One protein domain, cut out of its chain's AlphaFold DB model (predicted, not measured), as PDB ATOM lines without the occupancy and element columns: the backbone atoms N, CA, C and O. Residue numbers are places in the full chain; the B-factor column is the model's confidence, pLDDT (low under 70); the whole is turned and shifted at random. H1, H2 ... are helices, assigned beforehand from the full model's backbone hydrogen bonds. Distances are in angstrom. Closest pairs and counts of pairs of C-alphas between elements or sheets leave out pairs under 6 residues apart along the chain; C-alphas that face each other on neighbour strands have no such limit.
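AT A GLANCE: This is residues 20 to 172 of the 190 residues of an uncharacterized protein of Bradyrhizobiaceae bacterium (UniProt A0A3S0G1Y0). Four helices, H1 to H4, make an up-and-down bundle, each running against the one before it. H8 packs on H4 on the side away from H1, H7 runs near H3, H4 and H8, the short H5 and H6 sit by H4, and the long loop of residues 36 to 52 lies at one end of the bundle. The printed part has 153 residues, eight named helices, H1 to H8 in chain order, and no named strand; the class is all helix. It is compact, with a radius of gyration of the C-alphas of 14.8 A and spans of 46 by 34 by 26 A.

IN THESE COORDINATES: H1, residues 20 to 35, begins at C-alpha 20 (137.831, -26.110, 37.829) and is 22.8 A long. H2 is residues 53 to 63, 15.4 A; H3 is 75 to 87, 18.4 A; H4 is 96 to 112, 24.3 A. H5 is 120 to 123, H6 is 130 to 133, and H7 is 143 to 154, 15.7 A. H8, 161 to 170, ends at C-alpha 170 (160.755, -25.679, 50.395).

HOW THE PARTS SIT: H1 and H2, a helical hairpin, touch at the C-alphas of Ala 22 and Ile 62, 6.0 A. H1 touches H3 the same way at 3 degrees, a shallow tilt, closest at Ala 23 and Glu 77, 4.5 A. H4, the hub, touches H2, H3 and H8; its closest C-alphas to H8 are Ala 102 and Leu 163, 6.5 A. H7 and H8 are near each other. Every O i to N i+4 pair is within hydrogen-bond range in H1, H2, H3, H4, H7 and H8; H5 and H6 are too short for one.

THE WHOLE: The C-alphas farthest apart, Gly 43 and Ser 139, are 47.0 A apart. The printed part has no cut. The links H1 to H2 and H2 to H3 are long. pLDDT is under 70 in residues 135 to 144, 146 and 153 to 172.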
ATOM      1  N   ASP A  20     137.714 -25.371  39.094       95.44
ATOM      2  CA  ASP A  20     137.831 -26.110  37.829       95.44
ATOM      3  C   ASP A  20     137.738 -25.169  36.621       95.44
ATOM      4  O   ASP A  20     138.510 -25.280  35.670       95.44
ATOM      5  N   THR A  21     136.837 -24.182  36.678       96.38
ATOM      6  CA  THR A  21     136.742 -23.151  35.634       96.38
ATOM      7  C   THR A  21     137.922 -22.183  35.678       96.38
ATOM      8  O   THR A  21     138.334 -21.706  34.627       96.38
ATOM      9  N   ALA A  22     138.535 -21.959  36.846       97.12
ATOM     10  CA  ALA A  22     139.799 -21.229  36.953       97.12
ATOM     11  C   ALA A  22     140.957 -21.983  36.289       97.12
ATOM     12  O   ALA A  22     141.676 -21.396  35.483       97.12
ATOM     13  N   ALA A  23     141.103 -23.288  36.542       97.31
ATOM     14  CA  ALA A  23     142.098 -24.114  35.856       97.31
ATOM     15  C   ALA A  23     141.878 -24.125  34.332       97.31
ATOM     16  O   ALA A  23     142.827 -23.993  33.559       97.31
ATOM     17  N   HIS A  24     140.621 -24.200  33.886       96.81
ATOM     18  CA  HIS A  24     140.300 -24.109  32.465       96.81
ATOM     19  C   HIS A  24     140.635 -22.731  31.873       96.81
ATOM     20  O   HIS A  24     141.257 -22.658  30.816       96.81
ATOM     21  N   ALA A  25     140.317 -21.635  32.564       97.44
ATOM     22  CA  ALA A  25     140.692 -20.291  32.128       97.44
ATOM     23  C   ALA A  25     142.222 -20.130  32.018       97.44
ATOM     24  O   ALA A  25     142.707 -19.521  31.067       97.44
ATOM     25  N   LEU A  26     142.999 -20.743  32.920       97.81
ATOM     26  CA  LEU A  26     144.462 -20.797  32.805       97.81
ATOM     27  C   LEU A  26     144.919 -21.568  31.555       97.81
ATOM     28  O   LEU A  26     145.861 -21.138  30.894       97.81
ATOM     29  N   SER A  27     144.231 -22.645  31.156       97.00
ATOM     30  CA  SER A  27     144.545 -23.315  29.883       97.00
ATOM     31  C   SER A  27     144.299 -22.426  28.657       97.00
ATOM     32  O   SER A  27     145.034 -22.529  27.683       97.00
ATOM     33  N   ILE A  28     143.354 -21.481  28.722       96.75
ATOM     34  CA  ILE A  28     143.154 -20.491  27.651       96.75
ATOM     35  C   ILE A  28     144.343 -19.520  27.596       96.75
ATOM     36  O   ILE A  28     144.804 -19.181  26.508       96.75
ATOM     37  N   VAL A  29     144.883 -19.106  28.752       96.88
ATOM     38  CA  VAL A  29     146.124 -18.309  28.798       96.88
ATOM     39  C   VAL A  29     147.284 -19.091  28.184       96.88
ATOM     40  O   VAL A  29     148.005 -18.546  27.354       96.88
ATOM     41  N   ARG A  30     147.435 -20.375  28.537       96.50
ATOM     42  CA  ARG A  30     148.442 -21.269  27.944       96.50
ATOM     43  C   ARG A  30     148.311 -21.324  26.428       96.50
ATOM     44  O   ARG A  30     149.313 -21.203  25.733       96.50
ATOM     45  N   ASP A  31     147.099 -21.505  25.917       95.69
ATOM     46  CA  ASP A  31     146.865 -21.587  24.478       95.69
ATOM     47  C   ASP A  31     147.248 -20.268  23.793       95.69
ATOM     48  O   ASP A  31     147.937 -20.310  22.778       95.69
ATOM     49  N   GLY A  32     146.940 -19.119  24.407       94.56
ATOM     50  CA  GLY A  32     147.417 -17.807  23.957       94.56
ATOM     51  C   GLY A  32     148.942 -17.676  23.956       94.56
ATOM     52  O   GLY A  32     149.509 -17.192  22.983       94.56
ATOM     53  N   VAL A  33     149.628 -18.186  24.985       95.50
ATOM     54  CA  VAL A  33     151.101 -18.261  25.018       95.50
ATOM     55  C   VAL A  33     151.638 -19.154  23.899       95.50
ATOM     56  O   VAL A  33     152.654 -18.836  23.290       95.50
ATOM     57  N   ILE A  34     150.979 -20.270  23.580       94.88
ATOM     58  CA  ILE A  34     151.418 -21.176  22.511       94.88
ATOM     59  C   ILE A  34     151.245 -20.527  21.137       94.88
ATOM     60  O   ILE A  34     152.157 -20.604  20.312       94.88
ATOM     61  N   THR A  35     150.092 -19.925  20.868       94.25
ATOM     62  CA  THR A  35     149.717 -19.466  19.523       94.25
ATOM     63  C   THR A  35     150.116 -18.017  19.247       94.25
ATOM     64  O   THR A  35     150.347 -17.675  18.093       94.25
ATOM     65  N   GLY A  36     150.226 -17.173  20.275       92.50
ATOM     66  CA  GLY A  36     150.256 -15.713  20.139       92.50
ATOM     67  C   GLY A  36     148.865 -15.092  19.931       92.50
ATOM     68  O   GLY A  36     148.711 -13.875  19.846       92.50
ATOM     69  N   GLU A  37     147.817 -15.910  19.859       89.56
ATOM     70  CA  GLU A  37     146.462 -15.516  19.481       89.56
ATOM     71  C   GLU A  37     145.441 -15.974  20.523       89.56
ATOM     72  O   GLU A  37     145.583 -17.019  21.151       89.56
ATOM     73  N   GLY A  38     144.345 -15.233  20.654       88.50
ATOM     74  CA  GLY A  38     143.219 -15.644  21.480       88.50
ATOM     75  C   GLY A  38     142.668 -14.512  22.334       88.50
ATOM     76  O   GLY A  38     143.046 -13.347  22.180       88.50
ATOM     77  N   PRO A  39     141.742 -14.830  23.247       89.56
ATOM     78  CA  PRO A  39     141.042 -13.811  24.017       89.56
ATOM     79  C   PRO A  39     141.959 -13.097  25.025       89.56
ATOM     80  O   PRO A  39     141.692 -11.950  25.374       89.56
ATOM     81  N   THR A  40     143.060 -13.725  25.449       88.75
ATOM     82  CA  THR A  40     144.048 -13.157  26.388       88.75
ATOM     83  C   THR A  40     145.083 -12.256  25.703       88.75
ATOM     84  O   THR A  40     145.659 -11.378  26.347       88.75
ATOM     85  N   THR A  41     145.276 -12.408  24.388       86.75
ATOM     86  CA  THR A  41     146.196 -11.601  23.563       86.75
ATOM     87  C   THR A  41     145.458 -10.610  22.655       86.75
ATOM     88  O   THR A  41     146.057  -9.890  21.854       86.75
ATOM     89  N   LYS A  42     144.130 -10.526  22.780       86.62
ATOM     90  CA  LYS A  42     143.289  -9.690  21.922       86.62
ATOM     91  C   LYS A  42     143.652  -8.211  22.053       86.62
ATOM     92  O   LYS A  42     143.606  -7.634  23.136       86.62
ATOM     93  N   GLY A  43     143.936  -7.577  20.915       84.81
ATOM     94  CA  GLY A  43     144.202  -6.138  20.839       84.81
ATOM     95  C   GLY A  43     145.641  -5.724  21.162       84.81
ATOM     96  O   GLY A  43     145.900  -4.525  21.250       84.81
ATOM     97  N   ARG A  44     146.574  -6.674  21.298       88.19
ATOM     98  CA  ARG A  44     148.011  -6.413  21.476       88.19
ATOM     99  C   ARG A  44     148.844  -7.305  20.552       88.19
ATOM    100  O   ARG A  44     148.350  -8.306  20.044       88.19
ATOM    101  N   VAL A  45     150.092  -6.913  20.293       87.62
ATOM    102  CA  VAL A  45     151.041  -7.760  19.555       87.62
ATOM    103  C   VAL A  45     151.600  -8.775  20.538       87.62
ATOM    104  O   VAL A  45     152.254  -8.390  21.503       87.62
ATOM    105  N   HIS A  46     151.333 -10.050  20.290       90.44
ATOM    106  CA  HIS A  46     151.792 -11.151  21.122       90.44
ATOM    107  C   HIS A  46     152.335 -12.260  20.228       90.44
ATOM    108  O   HIS A  46     151.753 -12.560  19.184       90.44
ATOM    109  N   PHE A  47     153.494 -12.806  20.584       91.44
ATOM    110  CA  PHE A  47     154.188 -13.774  19.745       91.44
ATOM    111  C   PHE A  47     153.998 -15.185  20.283       91.44
ATOM    112  O   PHE A  47     153.981 -15.421  21.493       91.44
ATOM    113  N   SER A  48     153.916 -16.141  19.360       94.06
ATOM    114  CA  SER A  48     153.927 -17.561  19.697       94.06
ATOM    115  C   SER A  48     155.113 -17.882  20.604       94.06
ATOM    116  O   SER A  48     156.243 -17.470  20.345       94.06
ATOM    117  N   ARG A  49     154.835 -18.636  21.667       93.25
ATOM    118  CA  ARG A  49     155.784 -19.064  22.701       93.25
ATOM    119  C   ARG A  49     156.374 -17.937  23.554       93.25
ATOM    120  O   ARG A  49     157.320 -18.198  24.304       93.25
ATOM    121  N   SER A  50     155.823 -16.725  23.496       92.75
ATOM    122  CA  SER A  50     156.212 -15.626  24.383       92.75
ATOM    123  C   SER A  50     155.289 -15.537  25.600       92.75
ATOM    124  O   SER A  50     154.081 -15.726  25.487       92.75
ATOM    125  N   LEU A  51     155.870 -15.278  26.772       93.94
ATOM    126  CA  LEU A  51     155.144 -14.967  28.004       93.94
ATOM    127  C   LEU A  51     155.592 -13.601  28.509       93.94
ATOM    128  O   LEU A  51     156.772 -13.381  28.816       93.94
ATOM    129  N   ASP A  52     154.642 -12.678  28.592       94.25
ATOM    130  CA  ASP A  52     154.882 -11.303  29.006       94.25
ATOM    131  C   ASP A  52     154.118 -10.906  30.279       94.25
ATOM    132  O   ASP A  52     153.507 -11.717  30.982       94.25
ATOM    133  N   ALA A  53     154.226  -9.625  30.634       94.25
ATOM    134  CA  ALA A  53     153.643  -9.096  31.856       94.25
ATOM    135  C   ALA A  53     152.108  -9.171  31.879       94.25
ATOM    136  O   ALA A  53     151.538  -9.319  32.961       94.25
ATOM    137  N   ASP A  54     151.445  -9.084  30.726       95.25
ATOM    138  CA  ASP A  54     149.986  -9.132  30.664       95.25
ATOM    139  C   ASP A  54     149.488 -10.580  30.781       95.25
ATOM    140  O   ASP A  54     148.455 -10.811  31.406       95.25
ATOM    141  N   ASP A  55     150.232 -11.570  30.272       95.69
ATOM    142  CA  ASP A  55     149.910 -12.989  30.501       95.69
ATOM    143  C   ASP A  55     150.005 -13.342  31.992       95.69
ATOM    144  O   ASP A  55     149.129 -14.007  32.556       95.69
ATOM    145  N   ALA A  56     151.040 -12.830  32.668       96.06
ATOM    146  CA  ALA A  56     151.180 -12.954  34.118       96.06
ATOM    147  C   ALA A  56     150.027 -12.256  34.868       96.06
ATOM    148  O   ALA A  56     149.497 -12.791  35.851       96.06
ATOM    149  N   ALA A  57     149.597 -11.083  34.393       96.06
ATOM    150  CA  ALA A  57     148.460 -10.359  34.954       96.06
ATOM    151  C   ALA A  57     147.138 -11.119  34.755       96.06
ATOM    152  O   ALA A  57     146.322 -11.170  35.678       96.06
ATOM    153  N   TRP A  58     146.941 -11.769  33.605       96.75
ATOM    154  CA  TRP A  58     145.793 -12.643  33.356       96.75
ATOM    155  C   TRP A  58     145.742 -13.813  34.331       96.75
ATOM    156  O   TRP A  58     144.701 -14.047  34.946       96.75
ATOM    157  N   CYS A  59     146.867 -14.502  34.534       97.62
ATOM    158  CA  CYS A  59     146.947 -15.600  35.496       97.62
ATOM    159  C   CYS A  59     146.593 -15.134  36.911       97.62
ATOM    160  O   CYS A  59     145.805 -15.782  37.600       97.62
ATOM    161  N   THR A  60     147.116 -13.974  37.317       97.44
ATOM    162  CA  THR A  60     146.800 -13.365  38.615       97.44
ATOM    163  C   THR A  60     145.303 -13.090  38.729       97.44
ATOM    164  O   THR A  60     144.666 -13.545  39.674       97.44
ATOM    165  N   ARG A  61     144.715 -12.420  37.729       97.00
ATOM    166  CA  ARG A  61     143.289 -12.070  37.701       97.00
ATOM    167  C   ARG A  61     142.382 -13.295  37.810       97.00
ATOM    168  O   ARG A  61     141.390 -13.240  38.532       97.00
ATOM    169  N   ILE A  62     142.716 -14.380  37.113       97.56
ATOM    170  CA  ILE A  62     141.969 -15.643  37.168       97.56
ATOM    171  C   ILE A  62     142.072 -16.253  38.570       97.56
ATOM    172  O   ILE A  62     141.060 -16.612  39.170       97.56
ATOM    173  N   LEU A  63     143.284 -16.336  39.124       97.62
ATOM    174  CA  LEU A  63     143.520 -16.974  40.419       97.62
ATOM    175  C   LEU A  63     142.938 -16.193  41.596       97.62
ATOM    176  O   LEU A  63     142.572 -16.815  42.591       97.62
ATOM    177  N   THR A  64     142.834 -14.869  41.500       97.19
ATOM    178  CA  THR A  64     142.280 -14.003  42.552       97.19
ATOM    179  C   THR A  64     140.836 -13.580  42.287       97.19
ATOM    180  O   THR A  64     140.331 -12.672  42.946       97.19
ATOM    181  N   ALA A  65     140.158 -14.194  41.316       97.12
ATOM    182  CA  ALA A  65     138.758 -13.909  41.041       97.12
ATOM    183  C   ALA A  65     137.882 -14.212  42.268       97.12
ATOM    184  O   ALA A  65     138.121 -15.173  43.004       97.12
ATOM    185  N   THR A  66     136.828 -13.418  42.471       95.69
ATOM    186  CA  THR A  66     135.976 -13.467  43.674       95.69
ATOM    187  C   THR A  66     135.457 -14.871  43.987       95.69
ATOM    188  O   THR A  66     135.430 -15.265  45.146       95.69
ATOM    189  N   ALA A  67     135.101 -15.656  42.965       95.44
ATOM    190  CA  ALA A  67     134.553 -17.001  43.134       95.44
ATOM    191  C   ALA A  67     135.544 -18.025  43.723       95.44
ATOM    192  O   ALA A  67     135.129 -19.053  44.255       95.44
ATOM    193  N   VAL A  68     136.849 -17.763  43.623       96.88
ATOM    194  CA  VAL A  68     137.909 -18.669  44.092       96.88
ATOM    195  C   VAL A  68     138.813 -18.042  45.150       96.88
ATOM    196  O   VAL A  68     139.613 -18.752  45.752       96.88
ATOM    197  N   ASN A  69     138.678 -16.740  45.413       96.88
ATOM    198  CA  ASN A  69     139.586 -15.980  46.267       96.88
ATOM    199  C   ASN A  69     139.717 -16.544  47.691       96.88
ATOM    200  O   ASN A  69     140.814 -16.568  48.245       96.88
ATOM    201  N   ASP A  70     138.614 -17.020  48.266       95.94
ATOM    202  CA  ASP A  70     138.580 -17.559  49.631       95.94
ATOM    203  C   ASP A  70     138.807 -19.080  49.684       95.94
ATOM    204  O   ASP A  70     138.736 -19.696  50.749       95.94
ATOM    205  N   LEU A  71     139.095 -19.706  48.538       96.44
ATOM    206  CA  LEU A  71     139.414 -21.125  48.437       96.44
ATOM    207  C   LEU A  71     140.929 -21.326  48.302       96.44
ATOM    208  O   LEU A  71     141.606 -20.538  47.641       96.44
ATOM    209  N   PRO A  72     141.491 -22.420  48.834       95.56
ATOM    210  CA  PRO A  72     142.865 -22.799  48.535       95.56
ATOM    211  C   PRO A  72     143.102 -23.008  47.041       95.56
ATOM    212  O   PRO A  72     142.207 -23.502  46.340       95.56
ATOM    213  N   VAL A  73     144.300 -22.668  46.559       96.56
ATOM    214  CA  VAL A  73     144.753 -23.069  45.217       96.56
ATOM    215  C   VAL A  73     144.661 -24.589  45.109       96.56
ATOM    216  O   VAL A  73     145.074 -25.316  46.009       96.56
ATOM    217  N   SER A  74     144.041 -25.072  44.040       95.88
ATOM    218  CA  SER A  74     143.924 -26.495  43.741       95.88
ATOM    219  C   SER A  74     145.152 -27.007  43.000       95.88
ATOM    220  O   SER A  74     145.881 -26.256  42.353       95.88
ATOM    221  N   ARG A  75     145.330 -28.329  43.032       93.38
ATOM    222  CA  ARG A  75     146.350 -29.009  42.236       93.38
ATOM    223  C   ARG A  75     146.227 -28.691  40.740       93.38
ATOM    224  O   ARG A  75     147.235 -28.384  40.123       93.38
ATOM    225  N   ALA A  76     145.010 -28.709  40.190       96.00
ATOM    226  CA  ALA A  76     144.763 -28.451  38.769       96.00
ATOM    227  C   ALA A  76     145.165 -27.026  38.350       96.00
ATOM    228  O   ALA A  76     145.752 -26.832  37.292       96.00
ATOM    229  N   GLU A  77     144.901 -26.030  39.199       97.62
ATOM    230  CA  GLU A  77     145.336 -24.648  38.957       97.62
ATOM    231  C   GLU A  77     146.868 -24.531  38.990       97.62
ATOM    232  O   GLU A  77     147.454 -23.884  38.124       97.62
ATOM    233  N   ALA A  78     147.530 -25.184  39.952       94.81
ATOM    234  CA  ALA A  78     148.990 -25.197  40.026       94.81
ATOM    235  C   ALA A  78     149.621 -25.910  38.814       94.81
ATOM    236  O   ALA A  78     150.577 -25.400  38.233       94.81
ATOM    237  N   GLU A  79     149.072 -27.054  38.397       93.50
ATOM    238  CA  GLU A  79     149.511 -27.787  37.203       93.50
ATOM    239  C   GLU A  79     149.339 -26.944  35.932       93.50
ATOM    240  O   GLU A  79     150.276 -26.859  35.141       93.50
ATOM    241  N   ALA A  80     148.222 -26.222  35.789       96.31
ATOM    242  CA  ALA A  80     148.010 -25.308  34.667       96.31
ATOM    243  C   ALA A  80     149.065 -24.185  34.604       96.31
ATOM    244  O   ALA A  80     149.539 -23.846  33.521       96.31
ATOM    245  N   LEU A  81     149.501 -23.633  35.745       95.62
ATOM    246  CA  LEU A  81     150.594 -22.648  35.764       95.62
ATOM    247  C   LEU A  81     151.934 -23.251  35.322       95.62
ATOM    248  O   LEU A  81     152.706 -22.594  34.623       95.62
ATOM    249  N   PHE A  82     152.224 -24.497  35.695       92.31
ATOM    250  CA  PHE A  82     153.414 -25.176  35.181       92.31
ATOM    251  C   PHE A  82     153.337 -25.387  33.664       92.31
ATOM    252  O   PHE A  82     154.316 -25.124  32.969       92.31
ATOM    253  N   GLU A  83     152.176 -25.779  33.136       93.75
ATOM    254  CA  GLU A  83     151.974 -25.920  31.690       93.75
ATOM    255  C   GLU A  83     152.156 -24.592  30.939       93.75
ATOM    256  O   GLU A  83     152.748 -24.578  29.861       93.75
ATOM    257  N   ILE A  84     151.706 -23.467  31.504       94.94
ATOM    258  CA  ILE A  84     151.961 -22.129  30.942       94.94
ATOM    259  C   ILE A  84     153.464 -21.825  30.929       94.94
ATOM    260  O   ILE A  84     153.999 -21.390  29.908       94.94
ATOM    261  N   ASN A  85     154.164 -22.088  32.037       91.50
ATOM    262  CA  ASN A  85     155.615 -21.900  32.108       91.50
ATOM    263  C   ASN A  85     156.363 -22.751  31.069       91.50
ATOM    264  O   ASN A  85     157.381 -22.321  30.541       91.50
ATOM    265  N   GLU A  86     155.876 -23.956  30.784       89.25
ATOM    266  CA  GLU A  86     156.455 -24.855  29.780       89.25
ATOM    267  C   GLU A  86     156.130 -24.463  28.346       89.25
ATOM    268  O   GLU A  86     156.926 -24.704  27.437       89.25
ATOM    269  N   ALA A  87     154.955 -23.879  28.125       91.25
ATOM    270  CA  ALA A  87     154.571 -23.364  26.826       91.25
ATOM    271  C   ALA A  87     155.476 -22.204  26.388       91.25
ATOM    272  O   ALA A  87     155.737 -22.073  25.191       91.25
ATOM    273  N   ALA A  88     155.967 -21.404  27.337       90.62
ATOM    274  CA  ALA A  88     156.788 -20.227  27.090       90.62
ATOM    275  C   ALA A  88     158.264 -20.574  26.822       90.62
ATOM    276  O   ALA A  88     158.969 -21.078  27.697       90.62
ATOM    277  N   THR A  89     158.768 -20.236  25.633       88.38
ATOM    278  CA  THR A  89     160.206 -20.312  25.312       88.38
ATOM    279  C   THR A  89     160.902 -18.960  25.430       88.38
ATOM    280  O   THR A  89     162.112 -18.915  25.653       88.38
ATOM    281  N   GLU A  90     160.151 -17.865  25.309       88.56
ATOM    282  CA  GLU A  90     160.631 -16.490  25.445       88.56
ATOM    283  C   GLU A  90     159.899 -15.780  26.585       88.56
ATOM    284  O   GLU A  90     158.692 -15.950  26.759       88.56
ATOM    285  N   ARG A  91     160.625 -14.983  27.379       88.25
ATOM    286  CA  ARG A  91     160.071 -14.339  28.578       88.25
ATOM    287  C   ARG A  91     160.443 -12.872  28.684       88.25
ATOM    288  O   ARG A  91     161.620 -12.519  28.643       88.25
ATOM    289  N   THR A  92     159.430 -12.034  28.883       91.69
ATOM    290  CA  THR A  92     159.569 -10.580  29.087       91.69
ATOM    291  C   THR A  92     158.739 -10.067  30.270       91.69
ATOM    292  O   THR A  92     158.640  -8.867  30.504       91.69
ATOM    293  N   ASP A  93     158.188 -10.974  31.081       89.88
ATOM    294  CA  ASP A  93     157.298 -10.671  32.206       89.88
ATOM    295  C   ASP A  93     157.998 -10.074  33.442       89.88
ATOM    296  O   ASP A  93     157.336  -9.643  34.388       89.88
ATOM    297  N   GLY A  94     159.334 -10.034  33.449       87.69
ATOM    298  CA  GLY A  94     160.132  -9.521  34.569       87.69
ATOM    299  C   GLY A  94     160.192 -10.461  35.780       87.69
ATOM    300  O   GLY A  94     160.562 -10.032  36.873       87.69
ATOM    301  N   GLY A  95     159.828 -11.737  35.606       87.81
ATOM    302  CA  GLY A  95     159.767 -12.735  36.676       87.81
ATOM    303  C   GLY A  95     158.489 -12.667  37.517       87.81
ATOM    304  O   GLY A  95     158.409 -13.345  38.540       87.81
ATOM    305  N   ARG A  96     157.493 -11.873  37.102       91.56
ATOM    306  CA  ARG A  96     156.179 -11.783  37.760       91.56
ATOM    307  C   ARG A  96     155.447 -13.116  37.735       91.56
ATOM    308  O   ARG A  96     154.843 -13.503  38.728       91.56
ATOM    309  N   PHE A  97     155.528 -13.833  36.617       93.50
ATOM    310  CA  PHE A  97     154.895 -15.140  36.517       93.50
ATOM    311  C   PHE A  97     155.599 -16.172  37.406       93.50
ATOM    312  O   PHE A  97     154.941 -17.026  37.990       93.50
ATOM    313  N   ASP A  98     156.924 -16.072  37.569       88.12
ATOM    314  CA  ASP A  98     157.664 -16.996  38.440       88.12
ATOM    315  C   ASP A  98     157.276 -16.819  39.904       88.12
ATOM    316  O   ASP A  98     157.074 -17.813  40.594       88.12
ATOM    317  N   ASP A  99     157.148 -15.569  40.356       88.62
ATOM    318  CA  ASP A  99     156.674 -15.227  41.699       88.62
ATOM    319  C   ASP A  99     155.229 -15.701  41.942       88.62
ATOM    320  O   ASP A  99     154.912 -16.261  42.993       88.62
ATOM    321  N   LEU A 100     154.361 -15.566  40.937       94.56
ATOM    322  CA  LEU A 100     152.992 -16.070  41.009       94.56
ATOM    323  C   LEU A 100     152.946 -17.602  41.103       94.56
ATOM    324  O   LEU A 100     152.286 -18.139  41.992       94.56
ATOM    325  N   LEU A 101     153.648 -18.309  40.208       92.75
ATOM    326  CA  LEU A 101     153.741 -19.776  40.214       92.75
ATOM    327  C   LEU A 101     154.281 -20.269  41.559       92.75
ATOM    328  O   LEU A 101     153.729 -21.188  42.164       92.75
ATOM    329  N   ALA A 102     155.319 -19.601  42.048       86.38
ATOM    330  CA  ALA A 102     155.915 -19.816  43.349       86.38
ATOM    331  C   ALA A 102     154.898 -19.779  44.494       86.38
ATOM    332  O   ALA A 102     154.712 -20.769  45.211       86.38
ATOM    333  N   LYS A 103     154.196 -18.655  44.629       91.50
ATOM    334  CA  LYS A 103     153.184 -18.441  45.667       91.50
ATOM    335  C   LYS A 103     151.997 -19.391  45.517       91.50
ATOM    336  O   LYS A 103     151.490 -19.886  46.520       91.50
ATOM    337  N   ALA A 104     151.577 -19.704  44.294       94.12
ATOM    338  CA  ALA A 104     150.469 -20.622  44.037       94.12
ATOM    339  C   ALA A 104     150.789 -22.058  44.482       94.12
ATOM    340  O   ALA A 104     149.986 -22.685  45.178       94.12
ATOM    341  N   VAL A 105     151.982 -22.560  44.147       89.44
ATOM    342  CA  VAL A 105     152.456 -23.882  44.586       89.44
ATOM    343  C   VAL A 105     152.607 -23.918  46.105       89.44
ATOM    344  O   VAL A 105     152.145 -24.864  46.743       89.44
ATOM    345  N   ALA A 106     153.172 -22.861  46.697       86.38
ATOM    346  CA  ALA A 106     153.268 -22.697  48.144       86.38
ATOM    347  C   ALA A 106     151.891 -22.785  48.818       86.38
ATOM    348  O   ALA A 106     151.717 -23.491  49.812       86.38
ATOM    349  N   HIS A 107     150.903 -22.074  48.274       91.88
ATOM    350  CA  HIS A 107     149.556 -21.962  48.833       91.88
ATOM    351  C   HIS A 107     148.825 -23.298  48.811       91.88
ATOM    352  O   HIS A 107     148.315 -23.741  49.843       91.88
ATOM    353  N   TYR A 108     148.866 -23.983  47.665       91.31
ATOM    354  CA  TYR A 108     148.367 -25.349  47.542       91.31
ATOM    355  C   TYR A 108     149.059 -26.270  48.550       91.31
ATOM    356  O   TYR A 108     148.388 -27.010  49.273       91.31
ATOM    357  N   ALA A 109     150.387 -26.178  48.663       84.25
ATOM    358  CA  ALA A 109     151.158 -27.053  49.529       84.25
ATOM    359  C   ALA A 109     150.854 -26.878  51.023       84.25
ATOM    360  O   ALA A 109     150.673 -27.874  51.731       84.25
ATOM    361  N   ALA A 110     150.721 -25.639  51.511       84.31
ATOM    362  CA  ALA A 110     150.280 -25.402  52.889       84.31
ATOM    363  C   ALA A 110     148.894 -25.971  53.130       84.31
ATOM    364  O   ALA A 110     148.686 -26.681  54.114       84.31
ATOM    365  N   SER A 111     147.949 -25.649  52.246       88.56
ATOM    366  CA  SER A 111     146.568 -26.058  52.440       88.56
ATOM    367  C   SER A 111     146.421 -27.576  52.412       88.56
ATOM    368  O   SER A 111     145.679 -28.119  53.227       88.56
ATOM    369  N   ALA A 112     147.124 -28.264  51.511       85.44
ATOM    370  CA  ALA A 112     147.142 -29.723  51.446       85.44
ATOM    371  C   ALA A 112     147.788 -30.346  52.694       85.44
ATOM    372  O   ALA A 112     147.376 -31.415  53.137       85.44
ATOM    373  N   SER A 113     148.744 -29.645  53.309       80.31
ATOM    374  CA  SER A 113     149.363 -30.022  54.588       80.31
ATOM    375  C   SER A 113     148.498 -29.668  55.813       80.31
ATOM    376  O   SER A 113     148.954 -29.794  56.950       80.31
ATOM    377  N   GLY A 114     147.261 -29.199  55.606       83.19
ATOM    378  CA  GLY A 114     146.316 -28.838  56.666       83.19
ATOM    379  C   GLY A 114     146.592 -27.491  57.341       83.19
ATOM    380  O   GLY A 114     145.974 -27.181  58.360       83.19
ATOM    381  N   LEU A 115     147.511 -26.681  56.806       83.62
ATOM    382  CA  LEU A 115     147.749 -25.327  57.301       83.62
ATOM    383  C   LEU A 115     146.646 -24.386  56.810       83.62
ATOM    384  O   LEU A 115     146.195 -24.459  55.667       83.62
ATOM    385  N   LYS A 116     146.232 -23.458  57.676       87.06
ATOM    386  CA  LYS A 116     145.310 -22.391  57.287       87.06
ATOM    387  C   LYS A 116     146.068 -21.356  56.460       87.06
ATOM    388  O   LYS A 116     146.988 -20.723  56.966       87.06
ATOM    389  N   VAL A 117     145.649 -21.179  55.214       90.19
ATOM    390  CA  VAL A 117     146.209 -20.193  54.286       90.19
ATOM    391  C   VAL A 117     145.316 -18.952  54.200       90.19
ATOM    392  O   VAL A 117     144.100 -19.070  54.380       90.19
ATOM    393  N   PRO A 118     145.881 -17.756  53.955       94.56
ATOM    394  CA  PRO A 118     145.085 -16.552  53.741       94.56
ATOM    395  C   PRO A 118     144.384 -16.580  52.368       94.56
ATOM    396  O   PRO A 118     144.713 -17.426  51.526       94.56
ATOM    397  N   PRO A 119     143.439 -15.654  52.115       97.12
ATOM    398  CA  PRO A 119     142.813 -15.500  50.804       97.12
ATOM    399  C   PRO A 119     143.848 -15.294  49.695       97.12
ATOM    400  O   PRO A 119     144.918 -14.719  49.920       97.12
ATOM    401  N   ARG A 120     143.521 -15.740  48.481       97.38
ATOM    402  CA  ARG A 120     144.441 -15.732  47.336       97.38
ATOM    403  C   ARG A 120     144.910 -14.327  46.970       97.38
ATOM    404  O   ARG A 120     146.086 -14.152  46.679       97.38
ATOM    405  N   SER A 121     144.038 -13.325  47.053       96.81
ATOM    406  CA  SER A 121     144.388 -11.916  46.833       96.81
ATOM    407  C   SER A 121     145.486 -11.403  47.766       96.81
ATOM    408  O   SER A 121     146.227 -10.501  47.392       96.81
ATOM    409  N   VAL A 122     145.618 -11.988  48.960       96.38
ATOM    410  CA  VAL A 122     146.696 -11.678  49.905       96.38
ATOM    411  C   VAL A 122     147.912 -12.553  49.618       96.38
ATOM    412  O   VAL A 122     149.009 -12.030  49.449       96.38
ATOM    413  N   ALA A 123     147.725 -13.874  49.531       94.00
ATOM    414  CA  ALA A 123     148.819 -14.836  49.389       94.00
ATOM    415  C   ALA A 123     149.615 -14.682  48.085       94.00
ATOM    416  O   ALA A 123     150.832 -14.848  48.079       94.00
ATOM    417  N   LEU A 124     148.914 -14.402  46.984       95.75
ATOM    418  CA  LEU A 124     149.464 -14.344  45.629       95.75
ATOM    419  C   LEU A 124     149.852 -12.919  45.206       95.75
ATOM    420  O   LEU A 124     150.323 -12.728  44.089       95.75
ATOM    421  N   SER A 125     149.648 -11.919  46.069       94.62
ATOM    422  CA  SER A 125     150.042 -10.538  45.779       94.62
ATOM    423  C   SER A 125     151.555 -10.432  45.606       94.62
ATOM    424  O   SER A 125     152.308 -11.040  46.369       94.62
ATOM    425  N   ALA A 126     152.002  -9.620  44.647       90.25
ATOM    426  CA  ALA A 126     153.420  -9.361  44.396       90.25
ATOM    427  C   ALA A 126     154.140  -8.813  45.642       90.25
ATOM    428  O   ALA A 126     155.271  -9.207  45.914       90.25
ATOM    429  N   ASP A 127     153.452  -7.988  46.435       92.06
ATOM    430  CA  ASP A 127     154.008  -7.337  47.629       92.06
ATOM    431  C   ASP A 127     154.048  -8.254  48.864       92.06
ATOM    432  O   ASP A 127     154.640  -7.906  49.884       92.06
ATOM    433  N   THR A 128     153.411  -9.426  48.799       89.88
ATOM    434  CA  THR A 128     153.369 -10.372  49.916       89.88
ATOM    435  C   THR A 128     154.503 -11.377  49.798       89.88
ATOM    436  O   THR A 128     154.548 -12.166  48.855       89.88
ATOM    437  N   GLU A 129     155.392 -11.429  50.784       87.12
ATOM    438  CA  GLU A 129     156.401 -12.487  50.862       87.12
ATOM    439  C   GLU A 129     155.771 -13.817  51.287       87.12
ATOM    440  O   GLU A 129     154.910 -13.847  52.169       87.12
ATOM    441  N   ILE A 130     156.228 -14.931  50.700       82.75
ATOM    442  CA  ILE A 130     155.746 -16.279  51.050       82.75
ATOM    443  C   ILE A 130     155.904 -16.509  52.559       82.75
ATOM    444  O   ILE A 130     154.943 -16.866  53.227       82.75
ATOM    445  N   GLU A 131     157.065 -16.194  53.135       81.62
ATOM    446  CA  GLU A 131     157.376 -16.443  54.553       81.62
ATOM    447  C   GLU A 131     156.375 -15.814  55.538       81.62
ATOM    448  O   GLU A 131     156.163 -16.351  56.626       81.62
ATOM    449  N   SER A 132     155.699 -14.728  55.147       83.62
ATOM    450  CA  SER A 132     154.735 -14.021  56.000       83.62
ATOM    451  C   SER A 132     153.489 -14.847  56.349       83.62
ATOM    452  O   SER A 132     152.933 -14.706  57.438       83.62
ATOM    453  N   TRP A 133     153.053 -15.729  55.450       84.69
ATOM    454  CA  TRP A 133     151.895 -16.612  55.646       84.69
ATOM    455  C   TRP A 133     152.260 -18.091  55.551       84.69
ATOM    456  O   TRP A 133     151.459 -18.965  55.894       84.69
ATOM    457  N   ALA A 134     153.491 -18.363  55.131       76.31
ATOM    458  CA  ALA A 134     154.061 -19.676  54.973       76.31
ATOM    459  C   ALA A 134     155.381 -19.883  55.761       76.31
ATOM    460  O   ALA A 134     156.369 -20.351  55.197       76.31
ATOM    461  N   PRO A 135     155.426 -19.618  57.085       64.25
ATOM    462  CA  PRO A 135     156.662 -19.735  57.871       64.25
ATOM    463  C   PRO A 135     157.094 -21.188  58.159       64.25
ATOM    464  O   PRO A 135     158.247 -21.451  58.483       64.25
ATOM    465  N   SER A 136     156.180 -22.161  58.059       59.78
ATOM    466  CA  SER A 136     156.363 -23.524  58.603       59.78
ATOM    467  C   SER A 136     156.934 -24.563  57.624       59.78
ATOM    468  O   SER A 136     157.022 -25.746  57.967       59.78
ATOM    469  N   TYR A 137     157.292 -24.172  56.399       56.00
ATOM    470  CA  TYR A 137     157.465 -25.108  55.276       56.00
ATOM    471  C   TYR A 137     158.732 -25.962  55.341       56.00
ATOM    472  O   TYR A 137     158.809 -26.976  54.665       56.00
ATOM    473  N   ALA A 138     159.676 -25.653  56.227       49.31
ATOM    474  CA  ALA A 138     160.842 -26.508  56.425       49.31
ATOM    475  C   ALA A 138     160.557 -27.771  57.271       49.31
ATOM    476  O   ALA A 138     161.367 -28.692  57.266       49.31
ATOM    477  N   SER A 139     159.442 -27.841  58.019       51.72
ATOM    478  CA  SER A 139     159.254 -28.883  59.055       51.72
ATOM    479  C   SER A 139     158.094 -29.862  58.837       51.72
ATOM    480  O   SER A 139     158.003 -30.848  59.567       51.72
ATOM    481  N   LYS A 140     157.199 -29.625  57.865       53.66
ATOM    482  CA  LYS A 140     155.966 -30.428  57.693       53.66
ATOM    483  C   LYS A 140     155.577 -30.781  56.252       53.66
ATOM    484  O   LYS A 140     154.476 -31.288  56.051       53.66
ATOM    485  N   VAL A 141     156.419 -30.534  55.247       58.06
ATOM    486  CA  VAL A 141     156.032 -30.857  53.863       58.06
ATOM    487  C   VAL A 141     156.056 -32.374  53.663       58.06
ATOM    488  O   VAL A 141     157.072 -33.030  53.880       58.06
ATOM    489  N   ASN A 142     154.907 -32.929  53.268       64.88
ATOM    490  CA  ASN A 142     154.741 -34.343  52.941       64.88
ATOM    491  C   ASN A 142     155.694 -34.733  51.789       64.88
ATOM    492  O   ASN A 142     155.750 -34.043  50.770       64.88
ATOM    493  N   SER A 143     156.427 -35.843  51.922       66.31
ATOM    494  CA  SER A 143     157.360 -36.341  50.901       66.31
ATOM    495  C   SER A 143     156.696 -36.568  49.542       66.31
ATOM    496  O   SER A 143     157.315 -36.311  48.517       66.31
ATOM    497  N   GLU A 144     155.422 -36.967  49.530       68.06
ATOM    498  CA  GLU A 144     154.622 -37.127  48.307       68.06
ATOM    499  C   GLU A 144     154.466 -35.802  47.543       68.06
ATOM    500  O   GLU A 144     154.520 -35.748  46.316       68.06
ATOM    501  N   MET A 145     154.321 -34.697  48.272       72.31
ATOM    502  CA  MET A 145     154.197 -33.369  47.683       72.31
ATOM    503  C   MET A 145     155.528 -32.869  47.127       72.31
ATOM    504  O   MET A 145     155.558 -32.268  46.055       72.31
ATOM    505  N   LEU A 146     156.629 -33.153  47.825       69.62
ATOM    506  CA  LEU A 146     157.972 -32.872  47.321       69.62
ATOM    507  C   LEU A 146     158.271 -33.685  46.065       69.62
ATOM    508  O   LEU A 146     158.839 -33.151  45.116       69.62
ATOM    509  N   GLU A 147     157.858 -34.950  46.037       73.56
ATOM    510  CA  GLU A 147     157.997 -35.810  44.870       73.56
ATOM    511  C   GLU A 147     157.162 -35.300  43.694       73.56
ATOM    512  O   GLU A 147     157.679 -35.227  42.583       73.56
ATOM    513  N   TRP A 148     155.923 -34.858  43.925       79.81
ATOM    514  CA  TRP A 148     155.094 -34.240  42.887       79.81
ATOM    515  C   TRP A 148     155.724 -32.955  42.330       79.81
ATOM    516  O   TRP A 148     155.858 -32.825  41.111       79.81
ATOM    517  N   ILE A 149     156.189 -32.041  43.193       74.00
ATOM    518  CA  ILE A 149     156.899 -30.826  42.757       74.00
ATOM    519  C   ILE A 149     158.148 -31.218  41.959       74.00
ATOM    520  O   ILE A 149     158.374 -30.715  40.861       74.00
ATOM    521  N   ALA A 150     158.949 -32.156  42.467       70.31
ATOM    522  CA  ALA A 150     160.158 -32.615  41.799       70.31
ATOM    523  C   ALA A 150     159.864 -33.301  40.455       70.31
ATOM    524  O   ALA A 150     160.624 -33.115  39.507       70.31
ATOM    525  N   ALA A 151     158.777 -34.066  40.340       73.69
ATOM    526  CA  ALA A 151     158.340 -34.689  39.094       73.69
ATOM    527  C   ALA A 151     157.971 -33.628  38.054       73.69
ATOM    528  O   ALA A 151     158.401 -33.720  36.900       73.69
ATOM    529  N   GLN A 152     157.276 -32.574  38.483       73.19
ATOM    530  CA  GLN A 152     156.941 -31.452  37.617       73.19
ATOM    531  C   GLN A 152     158.185 -30.688  37.140       73.19
ATOM    532  O   GLN A 152     158.203 -30.176  36.025       73.19
ATOM    533  N   MET A 153     159.265 -30.703  37.926       68.19
ATOM    534  CA  MET A 153     160.553 -30.092  37.575       68.19
ATOM    535  C   MET A 153     161.473 -30.999  36.735       68.19
ATOM    536  O   MET A 153     162.242 -30.505  35.913       68.19
ATOM    537  N   ARG A 154     161.426 -32.328  36.919       59.50
ATOM    538  CA  ARG A 154     162.378 -33.293  36.324       59.50
ATOM    539  C   ARG A 154     162.216 -33.461  34.811       59.50
ATOM    540  O   ARG A 154     163.165 -33.854  34.138       59.50
ATOM    541  N   GLY A 155     161.033 -33.173  34.271       52.03
ATOM    542  CA  GLY A 155     160.720 -33.396  32.858       52.03
ATOM    543  C   GLY A 155     160.968 -32.213  31.920       52.03
ATOM    544  O   GLY A 155     160.837 -32.387  30.710       52.03
ATOM    545  N   LYS A 156     161.265 -31.008  32.425       55.38
ATOM    546  CA  LYS A 156     160.991 -29.775  31.668       55.38
ATOM    547  C   LYS A 156     162.194 -28.829  31.631       55.38
ATOM    548  O   LYS A 156     162.641 -28.269  32.626       55.38
ATOM    549  N   ARG A 157     162.772 -28.715  30.434       51.84
ATOM    550  CA  ARG A 157     164.088 -28.137  30.132       51.84
ATOM    551  C   ARG A 157     164.044 -26.603  30.069       51.84
ATOM    552  O   ARG A 157     164.302 -26.048  29.014       51.84
ATOM    553  N   HIS A 158     163.772 -25.917  31.180       50.88
ATOM    554  CA  HIS A 158     164.033 -24.474  31.303       50.88
ATOM    555  C   HIS A 158     164.637 -24.128  32.676       50.88
ATOM    556  O   HIS A 158     164.111 -24.481  33.730       50.88
ATOM    557  N   ASN A 159     165.794 -23.455  32.643       51.75
ATOM    558  CA  ASN A 159     166.649 -23.119  33.786       51.75
ATOM    559  C   ASN A 159     166.034 -21.986  34.627       51.75
ATOM    560  O   ASN A 159     166.460 -20.834  34.554       51.75
ATOM    561  N   ASN A 160     165.023 -22.300  35.436       57.38
ATOM    562  CA  ASN A 160     164.359 -21.298  36.259       57.38
ATOM    563  C   ASN A 160     165.001 -21.217  37.659       57.38
ATOM    564  O   ASN A 160     164.567 -21.864  38.613       57.38
ATOM    565  N   ARG A 161     166.096 -20.445  37.773       56.38
ATOM    566  CA  ARG A 161     166.908 -20.304  39.004       56.38
ATOM    567  C   ARG A 161     166.101 -19.847  40.226       56.38
ATOM    568  O   ARG A 161     166.446 -20.242  41.333       56.38
ATOM    569  N   ARG A 162     165.042 -19.045  40.046       53.12
ATOM    570  CA  ARG A 162     164.182 -18.557  41.144       53.12
ATOM    571  C   ARG A 162     163.222 -19.630  41.650       53.12
ATOM    572  O   ARG A 162     163.122 -19.827  42.855       53.12
ATOM    573  N   LEU A 163     162.606 -20.380  40.737       54.84
ATOM    574  CA  LEU A 163     161.780 -21.536  41.083       54.84
ATOM    575  C   LEU A 163     162.627 -22.622  41.768       54.84
ATOM    576  O   LEU A 163     162.221 -23.169  42.784       54.84
ATOM    577  N   MET A 164     163.850 -22.858  41.275       54.75
ATOM    578  CA  MET A 164     164.843 -23.747  41.897       54.75
ATOM    579  C   MET A 164     165.287 -23.272  43.284       54.75
ATOM    580  O   MET A 164     165.360 -24.085  44.199       54.75
ATOM    581  N   ALA A 165     165.557 -21.975  43.460       55.84
ATOM    582  CA  ALA A 165     165.921 -21.413  44.759       55.84
ATOM    583  C   ALA A 165     164.783 -21.575  45.770       55.84
ATOM    584  O   ALA A 165     165.017 -21.995  46.893       55.84
ATOM    585  N   MET A 166     163.545 -21.329  45.356       54.72
ATOM    586  CA  MET A 166     162.390 -21.470  46.230       54.72
ATOM    587  C   MET A 166     162.030 -22.945  46.499       54.72
ATOM    588  O   MET A 166     161.682 -23.273  47.626       54.72
ATOM    589  N   VAL A 167     162.186 -23.863  45.537       53.19
ATOM    590  CA  VAL A 167     162.115 -25.318  45.790       53.19
ATOM    591  C   VAL A 167     163.206 -25.759  46.770       53.19
ATOM    592  O   VAL A 167     162.928 -26.552  47.663       53.19
ATOM    593  N   ALA A 168     164.420 -25.210  46.675       52.31
ATOM    594  CA  ALA A 168     165.475 -25.454  47.658       52.31
ATOM    595  C   ALA A 168     165.113 -24.903  49.053       52.31
ATOM    596  O   ALA A 168     165.437 -25.534  50.059       52.31
ATOM    597  N   THR A 169     164.383 -23.786  49.127       52.88
ATOM    598  CA  THR A 169     163.806 -23.273  50.379       52.88
ATOM    599  C   THR A 169     162.671 -24.169  50.904       52.88
ATOM    600  O   THR A 169     162.620 -24.432  52.103       52.88
ATOM    601  N   PHE A 170     161.808 -24.713  50.032       51.19
ATOM    602  CA  PHE A 170     160.755 -25.679  50.395       51.19
ATOM    603  C   PHE A 170     161.304 -27.008  50.911       51.19
ATOM    604  O   PHE A 170     160.732 -27.603  51.818       51.19
ATOM    605  N   LEU A 171     162.392 -27.489  50.314       47.91
ATOM    606  CA  LEU A 171     163.018 -28.768  50.640       47.91
ATOM    607  C   LEU A 171     163.870 -28.714  51.915       47.91
ATOM    608  O   LEU A 171     164.327 -29.755  52.389       47.91
ATOM    609  N   GLY A 172     164.122 -27.511  52.445       41.00
ATOM    610  CA  GLY A 172     165.262 -27.275  53.317       41.00
ATOM    611  C   GLY A 172     166.570 -27.515  52.555       41.00
ATOM    612  O   GLY A 172     166.682 -28.382  51.686       41.00
TER     613      GLY A 172